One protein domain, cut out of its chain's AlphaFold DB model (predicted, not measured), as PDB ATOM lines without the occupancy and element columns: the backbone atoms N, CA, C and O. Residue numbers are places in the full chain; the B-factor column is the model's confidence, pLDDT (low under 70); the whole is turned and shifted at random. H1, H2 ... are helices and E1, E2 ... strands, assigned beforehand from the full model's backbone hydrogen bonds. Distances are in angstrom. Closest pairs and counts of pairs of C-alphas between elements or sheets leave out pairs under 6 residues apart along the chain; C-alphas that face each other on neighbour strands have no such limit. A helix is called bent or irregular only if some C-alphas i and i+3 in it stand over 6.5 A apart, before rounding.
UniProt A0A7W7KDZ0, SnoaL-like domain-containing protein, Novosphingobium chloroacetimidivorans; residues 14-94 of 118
ATOM      1  N   GLU A  14      15.502  40.415 -40.376       59.47
ATOM      2  CA  GLU A  14      14.826  40.846 -39.148       59.47
ATOM      3  C   GLU A  14      14.870  39.761 -38.063       59.47
ATOM      4  O   GLU A  14      15.192  40.056 -36.912       59.47
ATOM      5  N   MET A  15      14.664  38.489 -38.421       58.62
ATOM      6  CA  MET A  15      14.784  37.368 -37.482       58.62
ATOM      7  C   MET A  15      16.212  37.222 -36.927       58.62
ATOM      8  O   MET A  15      16.393  36.930 -35.739       58.62
ATOM      9  N   LEU A  16      17.240  37.466 -37.750       65.56
ATOM     10  CA  LEU A  16      18.638  37.460 -37.316       65.56
ATOM     11  C   LEU A  16      18.941  38.627 -36.363       65.56
ATOM     12  O   LEU A  16      19.596  38.422 -35.342       65.56
ATOM     13  N   ALA A  17      18.425  39.824 -36.652       60.97
ATOM     14  CA  ALA A  17      18.566  40.992 -35.781       60.97
ATOM     15  C   ALA A  17      17.859  40.793 -34.428       60.97
ATOM     16  O   ALA A  17      18.437  41.097 -33.384       60.97
ATOM     17  N   VAL A  18      16.654  40.212 -34.424       62.25
ATOM     18  CA  VAL A  18      15.913  39.855 -33.202       62.25
ATOM     19  C   VAL A  18      16.668  38.796 -32.392       62.25
ATOM     20  O   VAL A  18      16.807  38.932 -31.176       62.25
ATOM     21  N   THR A  19      17.230  37.778 -33.049       60.69
ATOM     22  CA  THR A  19      18.033  36.738 -32.378       60.69
ATOM     23  C   THR A  19      19.321  37.312 -31.779       60.69
ATOM     24  O   THR A  19      19.666  36.995 -30.640       60.69
ATOM     25  N   ALA A  20      20.009  38.203 -32.498       63.75
ATOM     26  CA  ALA A  20      21.206  38.879 -32.004       63.75
ATOM     27  C   ALA A  20      20.903  39.817 -30.822       63.75
ATOM     28  O   ALA A  20      21.651  39.826 -29.846       63.75
ATOM     29  N   ALA A  21      19.794  40.561 -30.867       62.12
ATOM     30  CA  ALA A  21      19.373  41.441 -29.776       62.12
ATOM     31  C   ALA A  21      19.029  40.653 -28.497       62.12
ATOM     32  O   ALA A  21      19.457  41.023 -27.400       62.12
ATOM     33  N   LEU A  22      18.319  39.527 -28.630       62.78
ATOM     34  CA  LEU A  22      18.026  38.634 -27.505       62.78
ATOM     35  C   LEU A  22      19.306  37.987 -26.946       62.78
ATOM     36  O   LEU A  22      19.476  37.935 -25.728       62.78
ATOM     37  N   GLY A  23      20.231  37.560 -27.812       66.12
ATOM     38  CA  GLY A  23      21.526  37.004 -27.405       66.12
ATOM     39  C   GLY A  23      22.441  38.012 -26.699       66.12
ATOM     40  O   GLY A  23      23.069  37.685 -25.696       66.12
ATOM     41  N   ALA A  24      22.488  39.262 -27.164       67.25
ATOM     42  CA  ALA A  24      23.244  40.324 -26.498       67.25
ATOM     43  C   ALA A  24      22.665  40.651 -25.110       67.25
ATOM     44  O   ALA A  24      23.412  40.879 -24.157       67.25
ATOM     45  N   THR A  25      21.336  40.615 -24.978       67.25
ATOM     46  CA  THR A  25      20.647  40.888 -23.711       67.25
ATOM     47  C   THR A  25      20.946  39.814 -22.660       67.25
ATOM     48  O   THR A  25      21.227  40.145 -21.509       67.25
ATOM     49  N   THR A  26      20.946  38.529 -23.028       63.94
ATOM     50  CA  THR A  26      21.227  37.442 -22.072       63.94
ATOM     51  C   THR A  26      22.676  37.440 -21.586       63.94
ATOM     52  O   THR A  26      22.916  37.220 -20.398       63.94
ATOM     53  N   ILE A  27      23.641  37.752 -22.458       72.38
ATOM     54  CA  ILE A  27      25.057  37.868 -22.077       72.38
ATOM     55  C   ILE A  27      25.271  39.043 -21.115       72.38
ATOM     56  O   ILE A  27      25.928  38.873 -20.088       72.38
ATOM     57  N   ALA A  28      24.678  40.208 -21.397       71.81
ATOM     58  CA  ALA A  28      24.805  41.383 -20.536       71.81
ATOM     59  C   ALA A  28      24.235  41.138 -19.127       71.81
ATOM     60  O   ALA A  28      24.850  41.528 -18.134       71.81
ATOM     61  N   VAL A  29      23.097  40.441 -19.022       73.19
ATOM     62  CA  VAL A  29      22.517  40.059 -17.724       73.19
ATOM     63  C   VAL A  29      23.441  39.104 -16.964       73.19
ATOM     64  O   VAL A  29      23.711  39.337 -15.788       73.19
ATOM     65  N   ALA A  30      23.983  38.075 -17.624       72.44
ATOM     66  CA  ALA A  30      24.896  37.126 -16.984       72.44
ATOM     67  C   ALA A  30      26.190  37.800 -16.484       72.44
ATOM     68  O   ALA A  30      26.634  37.532 -15.367       72.44
ATOM     69  N   GLN A  31      26.759  38.715 -17.277       78.44
ATOM     70  CA  GLN A  31      27.934  39.507 -16.897       78.44
ATOM     71  C   GLN A  31      27.639  40.465 -15.734       78.44
ATOM     72  O   GLN A  31      28.457  40.616 -14.831       78.44
ATOM     73  N   ALA A  32      26.464  41.098 -15.712       77.44
ATOM     74  CA  ALA A  32      26.066  41.949 -14.593       77.44
ATOM     75  C   ALA A  32      25.879  41.134 -13.301       77.44
ATOM     76  O   ALA A  32      26.296  41.575 -12.231       77.44
ATOM     77  N   SER A  33      25.292  39.936 -13.387       85.00
ATOM     78  CA  SER A  33      25.133  39.044 -12.235       85.00
ATOM     79  C   SER A  33      26.471  38.569 -11.669       85.00
ATOM     80  O   SER A  33      26.628  38.577 -10.450       85.00
ATOM     81  N   SER A  34      27.441  38.199 -12.513       84.06
ATOM     82  CA  SER A  34      28.764  37.785 -12.029       84.06
ATOM     83  C   SER A  34      29.492  38.935 -11.334       84.06
ATOM     84  O   SER A  34      29.947  38.766 -10.208       84.06
ATOM     85  N   LEU A  35      29.505  40.132 -11.930       87.50
ATOM     86  CA  LEU A  35      30.102  41.318 -11.307       87.50
ATOM     87  C   LEU A  35      29.435  41.674  -9.971       87.50
ATOM     88  O   LEU A  35      30.116  42.071  -9.027       87.50
ATOM     89  N   GLN A  36      28.115  41.503  -9.860       86.31
ATOM     90  CA  GLN A  36      27.420  41.705  -8.589       86.31
ATOM     91  C   GLN A  36      27.773  40.655  -7.534       86.31
ATOM     92  O   GLN A  36      27.831  40.996  -6.354       86.31
ATOM     93  N   ILE A  37      27.998  39.398  -7.921       87.44
ATOM     94  CA  ILE A  37      28.428  38.349  -6.988       87.44
ATOM     95  C   ILE A  37      29.824  38.674  -6.449       87.44
ATOM     96  O   ILE A  37      30.000  38.695  -5.233       87.44
ATOM     97  N   GLU A  38      30.770  39.026  -7.324       90.69
ATOM     98  CA  GLU A  38      32.129  39.415  -6.921       90.69
ATOM     99  C   GLU A  38      32.116  40.629  -5.979       90.69
ATOM    100  O   GLU A  38      32.773  40.622  -4.937       90.69
ATOM    101  N   ALA A  39      31.305  41.649  -6.281       90.62
ATOM    102  CA  ALA A  39      31.165  42.822  -5.419       90.62
ATOM    103  C   ALA A  39      30.612  42.467  -4.027       90.62
ATOM    104  O   ALA A  39      31.091  42.986  -3.019       90.62
ATOM    105  N   ARG A  40      29.628  41.562  -3.943       91.38
ATOM    106  CA  ARG A  40      29.071  41.106  -2.657       91.38
ATOM    107  C   ARG A  40      30.088  40.305  -1.849       91.38
ATOM    108  O   ARG A  40      30.192  40.524  -0.645       91.38
ATOM    109  N   ILE A  41      30.847  39.419  -2.494       94.56
ATOM    110  CA  ILE A  41      31.928  38.661  -1.844       94.56
ATOM    111  C   ILE A  41      32.979  39.624  -1.283       94.56
ATOM    112  O   ILE A  41      33.376  39.486  -0.128       94.56
ATOM    113  N   ALA A  42      33.374  40.635  -2.058       93.56
ATOM    114  CA  ALA A  42      34.344  41.634  -1.623       93.56
ATOM    115  C   ALA A  42      33.873  42.425  -0.388       93.56
ATOM    116  O   ALA A  42      34.668  42.656   0.520       93.56
ATOM    117  N   ILE A  43      32.587  42.796  -0.314       95.00
ATOM    118  CA  ILE A  43      32.010  43.482   0.858       95.00
ATOM    119  C   ILE A  43      32.080  42.589   2.104       95.00
ATOM    120  O   ILE A  43      32.514  43.044   3.161       95.00
ATOM    121  N   VAL A  44      31.704  41.312   1.979       94.56
ATOM    122  CA  VAL A  44      31.775  40.357   3.097       94.56
ATOM    123  C   VAL A  44      33.222  40.156   3.552       94.56
ATOM    124  O   VAL A  44      33.493  40.147   4.750       94.56
ATOM    125  N   GLN A  45      34.168  40.048   2.616       96.31
ATOM    126  CA  GLN A  45      35.580  39.895   2.961       96.31
ATOM    127  C   GLN A  45      36.127  41.130   3.691       96.31
ATOM    128  O   GLN A  45      36.792  40.989   4.715       96.31
ATOM    129  N   ALA A  46      35.805  42.336   3.213       94.88
ATOM    130  CA  ALA A  46      36.227  43.580   3.852       94.88
ATOM    131  C   ALA A  46      35.689  43.704   5.287       94.88
ATOM    132  O   ALA A  46      36.428  44.086   6.196       94.88
ATOM    133  N   GLN A  47      34.429  43.322   5.506       96.44
ATOM    134  CA  GLN A  47      33.820  43.278   6.832       96.44
ATOM    135  C   GLN A  47      34.563  42.321   7.777       96.44
ATOM    136  O   GLN A  47      34.871  42.696   8.910       96.44
ATOM    137  N   VAL A  48      34.861  41.097   7.322       96.19
ATOM    138  CA  VAL A  48      35.584  40.088   8.117       96.19
ATOM    139  C   VAL A  48      36.997  40.565   8.453       96.19
ATOM    140  O   VAL A  48      37.435  40.440   9.597       96.19
ATOM    141  N   ASP A  49      37.702  41.153   7.488       95.69
ATOM    142  CA  ASP A  49      39.052  41.677   7.694       95.69
ATOM    143  C   ASP A  49      39.072  42.834   8.701       95.69
ATOM    144  O   ASP A  49      39.979  42.900   9.533       95.69
ATOM    145  N   ALA A  50      38.089  43.736   8.638       93.50
ATOM    146  CA  ALA A  50      37.953  44.846   9.578       93.50
ATOM    147  C   ALA A  50      37.637  44.352  10.995       93.50
ATOM    148  O   ALA A  50      38.303  44.755  11.949       93.50
ATOM    149  N   PHE A  51      36.696  43.409  11.123       90.81
ATOM    150  CA  PHE A  51      36.350  42.791  12.403       90.81
ATOM    151  C   PHE A  51      37.567  42.123  13.055       90.81
ATOM    152  O   PHE A  51      37.884  42.391  14.210       90.81
ATOM    153  N   ASN A  52      38.315  41.316  12.294       90.75
ATOM    154  CA  ASN A  52      39.507  40.627  12.799       90.75
ATOM    155  C   ASN A  52      40.635  41.584  13.224       90.75
ATOM    156  O   ASN A  52      41.492  41.200  14.019       90.75
ATOM    157  N   LYS A  53      40.659  42.811  12.692       92.81
ATOM    158  CA  LYS A  53      41.620  43.862  13.066       92.81
ATOM    159  C   LYS A  53      41.137  44.739  14.225       92.81
ATOM    160  O   LYS A  53      41.915  45.573  14.680       92.81
ATOM    161  N   GLY A  54      39.891  44.583  14.677       91.12
ATOM    162  CA  GLY A  54      39.259  45.501  15.631       91.12
ATOM    163  C   GLY A  54      39.009  46.902  15.053       91.12
ATOM    164  O   GLY A  54      38.866  47.862  15.803       91.12
ATOM    165  N   ASP A  55      38.986  47.047  13.724       94.81
ATOM    166  CA  ASP A  55      38.725  48.326  13.058       94.81
ATOM    167  C   ASP A  55      37.210  48.551  12.969       94.81
ATOM    168  O   ASP A  55      36.545  48.137  12.013       94.81
ATOM    169  N   LEU A  56      36.653  49.155  14.021       92.12
ATOM    170  CA  LEU A  56      35.208  49.334  14.173       92.12
ATOM    171  C   LEU A  56      34.616  50.286  13.130       92.12
ATOM    172  O   LEU A  56      33.495  50.055  12.680       92.12
ATOM    173  N   ASP A  57      35.362  51.311  12.713       93.88
ATOM    174  CA  ASP A  57      34.915  52.260  11.691       93.88
ATOM    175  C   ASP A  57      34.833  51.573  10.320       93.88
ATOM    176  O   ASP A  57      33.809  51.660   9.632       93.88
ATOM    177  N   ALA A  58      35.871  50.818   9.937       94.50
ATOM    178  CA  ALA A  58      35.862  50.056   8.691       94.50
ATOM    179  C   ALA A  58      34.797  48.945   8.707       94.50
ATOM    180  O   ALA A  58      34.085  48.761   7.716       94.50
ATOM    181  N   PHE A  59      34.621  48.253   9.836       94.75
ATOM    182  CA  PHE A  59      33.573  47.245  10.005       94.75
ATOM    183  C   PHE A  59      32.178  47.853   9.801       94.75
ATOM    184  O   PHE A  59      31.386  47.374   8.985       94.75
ATOM    185  N   ALA A  60      31.897  48.960  10.483       94.75
ATOM    186  CA  ALA A  60      30.627  49.670  10.433       94.75
ATOM    187  C   ALA A  60      30.325  50.294   9.057       94.75
ATOM    188  O   ALA A  60      29.157  50.443   8.677       94.75
ATOM    189  N   SER A  61      31.359  50.627   8.281       95.62
ATOM    190  CA  SER A  61      31.212  51.135   6.909       95.62
ATOM    191  C   SER A  61      30.625  50.106   5.933       95.62
ATOM    192  O   SER A  61      30.061  50.489   4.910       95.62
ATOM    193  N   SER A  62      30.688  48.812   6.271       94.69
ATOM    194  CA  SER A  62      30.123  47.723   5.457       94.69
ATOM    195  C   SER A  62      28.591  47.640   5.530       94.69
ATOM    196  O   SER A  62      27.980  46.840   4.822       94.69
ATOM    197  N   TYR A  63      27.961  48.457   6.376       94.88
ATOM    198  CA  TYR A  63      26.515  48.515   6.571       94.88
ATOM    199  C   TYR A  63      25.931  49.857   6.106       94.88
ATOM    200  O   TYR A  63      26.650  50.827   5.857       94.88
ATOM    201  N   ALA A  64      24.605  49.935   5.998       96.19
ATOM    202  CA  ALA A  64      23.915  51.208   5.809       96.19
ATOM    203  C   ALA A  64      23.997  52.077   7.083       96.19
ATOM    204  O   ALA A  64      24.257  51.572   8.176       96.19
ATOM    205  N   GLU A  65      23.788  53.392   6.952       96.38
ATOM    206  CA  GLU A  65      23.784  54.309   8.109       96.38
ATOM    207  C   GLU A  65      22.668  53.956   9.101       96.38
ATOM    208  O   GLU A  65      22.866  53.989  10.313       96.38
ATOM    209  N   ASP A  66      21.521  53.551   8.570       96.94
ATOM    210  CA  ASP A  66      20.292  53.168   9.257       96.94
ATOM    211  C   ASP A  66      20.184  51.651   9.491       96.94
ATOM    212  O   ASP A  66      19.088  51.111   9.591       96.94
ATOM    213  N   VAL A  67      21.319  50.946   9.585       96.38
ATOM    214  CA  VAL A  67      21.342  49.497   9.832       96.38
ATOM    215  C   VAL A  67      20.535  49.114  11.072       96.38
ATOM    216  O   VAL A  67      20.668  49.724  12.128       96.38
ATOM    217  N   GLU A  68      19.742  48.056  10.961       96.56
ATOM    218  CA  GLU A  68      18.992  47.474  12.069       96.56
ATOM    219  C   GLU A  68      19.534  46.081  12.387       96.56
ATOM    220  O   GLU A  68      19.751  45.259  11.494       96.56
ATOM    221  N   LEU A  69      19.747  45.813  13.672       93.81
ATOM    222  CA  LEU A  69      20.151  44.504  14.164       93.81
ATOM    223  C   LEU A  69      18.989  43.892  14.936       93.81
ATOM    224  O   LEU A  69      18.402  44.540  15.802       93.81
ATOM    225  N   PHE A  70      18.685  42.633  14.637       94.62
ATOM    226  CA  PHE A  70      17.575  41.908  15.238       94.62
ATOM    227  C   PHE A  70      18.070  40.701  16.024       94.62
ATOM    228  O   PHE A  70      18.912  39.940  15.546       94.62
ATOM    229  N   ASP A  71      17.467  40.479  17.188       93.19
ATOM    230  CA  ASP A  71      17.566  39.213  17.899       93.19
ATOM    231  C   ASP A  71      16.656  38.198  17.197       93.19
ATOM    232  O   ASP A  71      15.425  38.323  17.201       93.19
ATOM    233  N   LEU A  72      17.263  37.196  16.560       90.69
ATOM    234  CA  LEU A  72      16.544  36.151  15.832       90.69
ATOM    235  C   LEU A  72      16.059  35.066  16.805       90.69
ATOM    236  O   LEU A  72      16.688  34.023  16.975       90.69
ATOM    237  N   GLY A  73      14.939  35.348  17.474       90.50
ATOM    238  CA  GLY A  73      14.173  34.397  18.279       90.50
ATOM    239  C   GLY A  73      12.880  33.941  17.585       90.50
ATOM    240  O   GLY A  73      12.691  34.194  16.396       90.50
ATOM    241  N   PRO A  74      11.953  33.294  18.323       90.12
ATOM    242  CA  PRO A  74      10.611  32.968  17.821       90.12
ATOM    243  C   PRO A  74       9.861  34.197  17.294       90.12
ATOM    244  O   PRO A  74       9.056  34.093  16.374       90.12
ATOM    245  N   GLU A  75      10.169  35.359  17.864       90.25
ATOM    246  CA  GLU A  75       9.797  36.665  17.347       90.25
ATOM    247  C   GLU A  75      11.086  37.440  17.068       90.25
ATOM    248  O   GLU A  75      11.960  37.533  17.936       90.25
ATOM    249  N   ALA A  76      11.217  37.976  15.854       91.81
ATOM    250  CA  ALA A  76      12.318  38.865  15.516       91.81
ATOM    251  C   ALA A  76      12.120  40.187  16.262       91.81
ATOM    252  O   ALA A  76      11.150  40.910  16.017       91.81
ATOM    253  N   LYS A  77      13.033  40.502  17.180       94.75
ATOM    254  CA  LYS A  77      12.978  41.730  17.975       94.75
ATOM    255  C   LYS A  77      14.095  42.667  17.548       94.75
ATOM    256  O   LYS A  77      15.252  42.260  17.525       94.75
ATOM    257  N   LEU A  78      13.752  43.918  17.242       94.75
ATOM    258  CA  LEU A  78      14.750  44.956  16.998       94.75
ATOM    259  C   LEU A  78      15.600  45.137  18.262       94.75
ATOM    260  O   LEU A  78      15.068  45.441  19.333       94.75
ATOM    261  N   HIS A  79      16.903  44.923  18.125       93.25
ATOM    262  CA  HIS A  79      17.880  45.042  19.199       93.25
ATOM    263  C   HIS A  79      18.497  46.443  19.214       93.25
ATOM    264  O   HIS A  79      18.457  47.133  20.231       93.25
ATOM    265  N   LEU A  80      19.021  46.884  18.066       94.38
ATOM    266  CA  LEU A  80      19.567  48.226  17.875       94.38
ATOM    267  C   LEU A  80      19.321  48.729  16.452       94.38
ATOM    268  O   LEU A  80      19.063  47.947  15.538       94.38
ATOM    269  N   SER A  81      19.429  50.043  16.286       96.25
ATOM    270  CA  SER A  81      19.328  50.727  15.001       96.25
ATOM    271  C   SER A  81      20.400  51.807  14.906       96.25
ATOM    272  O   SER A  81      20.717  52.476  15.893       96.25
ATOM    273  N   GLY A  82      20.944  51.972  13.710       96.81
ATOM    274  CA  GLY A  82      21.960  52.952  13.388       96.81
ATOM    275  C   GLY A  82      23.383  52.430  13.562       96.81
ATOM    276  O   GLY A  82      23.726  51.687  14.487       96.81
ATOM    277  N   ARG A  83      24.250  52.900  12.671       95.25
ATOM    278  CA  ARG A  83      25.661  52.521  12.614       95.25
ATOM    279  C   ARG A  83      26.438  52.897  13.883       95.25
ATOM    280  O   ARG A  83      27.256  52.121  14.367       95.25
ATOM    281  N   ALA A  84      26.137  54.060  14.463       94.56
ATOM    282  CA  ALA A  84      26.747  54.512  15.714       94.56
ATOM    283  C   ALA A  84      26.431  53.576  16.896       94.56
ATOM    284  O   ALA A  84      27.305  53.299  17.716       94.56
ATOM    285  N   ALA A  85      25.202  53.050  16.966       93.44
ATOM    286  CA  ALA A  85      24.809  52.097  18.002       93.44
ATOM    287  C   ALA A  85      25.515  50.742  17.825       93.44
ATOM    288  O   ALA A  85      25.932  50.136  18.812       93.44
ATOM    289  N   LEU A  86      25.705  50.298  16.578       92.69
ATOM    290  CA  LEU A  86      26.468  49.090  16.258       92.69
ATOM    291  C   LEU A  86      27.935  49.195  16.712       92.69
ATOM    292  O   LEU A  86      28.450  48.265  17.331       92.69
ATOM    293  N   ILE A  87      28.590  50.334  16.457       92.56
ATOM    294  CA  ILE A  87      29.969  50.589  16.910       92.56
ATOM    295  C   ILE A  87      30.052  50.549  18.439       92.56
ATOM    296  O   ILE A  87      30.927  49.884  18.990       92.56
ATOM    297  N   ALA A  88      29.129  51.223  19.132       91.44
ATOM    298  CA  ALA A  88      29.109  51.259  20.594       91.44
ATOM    299  C   ALA A  88      28.925  49.862  21.213       91.44
ATOM    300  O   ALA A  88      29.600  49.531  22.191       91.44
ATOM    301  N   LEU A  89      28.059  49.027  20.624       88.81
ATOM    302  CA  LEU A  89      27.884  47.638  21.043       88.81
ATOM    303  C   LEU A  89      29.200  46.860  20.908       88.81
ATOM    304  O   LEU A  89      29.628  46.214  21.864       88.81
ATOM    305  N   GLN A  90      29.856  46.941  19.750       85.62
ATOM    306  CA  GLN A  90      31.072  46.172  19.500       85.62
ATOM    307  C   GLN A  90      32.255  46.651  20.356       85.62
ATOM    308  O   GLN A  90      32.993  45.823  20.884       85.62
ATOM    309  N   ALA A  91      32.386  47.961  20.586       85.38
ATOM    310  CA  ALA A  91      33.399  48.519  21.481       85.38
ATOM    311  C   ALA A  91      33.255  48.008  22.925       85.38
ATOM    312  O   ALA A  91      34.252  47.758  23.596       85.38
ATOM    313  N   SER A  92      32.018  47.799  23.397       74.75
ATOM    314  CA  SER A  92      31.770  47.246  24.738       74.75
ATOM    315  C   SER A  92      32.157  45.766  24.881       74.75
ATOM    316  O   SER A  92      32.365  45.294  25.996       74.75
ATOM    317  N   ALA A  93      32.285  45.034  23.769       64.06
ATOM    318  CA  ALA A  93      32.688  43.629  23.762       64.06
ATOM    319  C   ALA A  93      34.218  43.430  23.784       64.06
ATOM    320  O   ALA A  93      34.678  42.357  24.182       64.06
ATOM    321  N   ASP A  94      34.995  44.453  23.403       54.66
ATOM    322  CA  ASP A  94      36.467  44.428  23.402       54.66
ATOM    323  C   ASP A  94      37.091  44.744  24.778       54.66
ATOM    324  O   ASP A  94      38.285  44.506  24.984       54.66
TER     325      ASP A  94
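AT A GLANCE: This is residues 14 to 94 of the 118 residues of the protein "SnoaL-like domain-containing protein" of Novosphingobium chloroacetimidivorans (UniProt A0A7W7KDZ0). A strand hairpin, E1 and E2, and two short helices, H2 and H3, form a small head at one end of a long helix, H1, whose residues 14 to 42 stick out as a free arm and give the whole its length. At the head the chain folds back from H1 into H2, H3 packs on H2, and the strand hairpin reaches out from the two short helices. The printed part has 81 residues, with three named helices and two named strands in the order H1, H2, E1, E2, H3; the sheet has the order E1 - E2, antiparallel, and the class is mostly helix. The whole is extended, with a radius of gyration of the C-alphas of 20.4 A and spans of 66 by 33 by 20 A.

IN THESE COORDINATES: E1, residues 68 to 72, measures 12.2 A from first to last C-alpha, and begins with C-alpha 68 at (18.992, 47.474, 12.069). E2, residues 76 to 81, measures 13.8 A. H3, residues 83 to 93, measures 15.9 A and ends with C-alpha 93 at (32.688, 43.629, 23.762). H2, residues 56 to 61, measures 8.5 A. H1, residues 14 to 53, measures 58.8 A, is not bent, and begins with C-alpha 14 at (14.826, 40.846, -39.148).

HOW THE PARTS SIT: E1 and E2 form a hairpin, antiparallel at 150 degrees between their directions. N 69 and O 80 are within hydrogen-bond range at 2.9 A, and so are N 79 and O 69 at 2.8 A; C-alphas 68 and 81 face each other at 4.4 A. E1 and H3 are near each other, with 6 pairs of C-alphas within 10 A. The closest C-alphas of E2 and H3 are those of Leu 80 and Leu 86, 7.1 A apart. H3 touches H2, the closest C-alphas being those of Leu 56 and Ile 87, 6.0 A apart; they run opposite ways at a shallow tilt of 29 degrees. H2 touches H1, which meets it with residues 46 to 51 alone; the closest C-alphas are those of Ala 50 and Phe 59, 5.0 A apart. H1 and H2 form a helical hairpin, opposite ways at a shallow tilt of 15 degrees. H1 is apart from H3, E1 and E2, and H2 is apart from E2. In H1, H2 and H3 every O i to N i+4 pair is within hydrogen-bond range.

THE WHOLE: The two C-alphas farthest apart are those of Glu 14 and Ser 92, at 66.4 A. Without residues 14 to 42, which stand free, the body has 52 residues and spans 33 by 23 by 19 A. The printed part has no cut and no long link; the link from H2 to E1 is short, the others tight. The mean pLDDT of the printed part is 85.6, with residues 14 to 26 and 93 to 94 under 70.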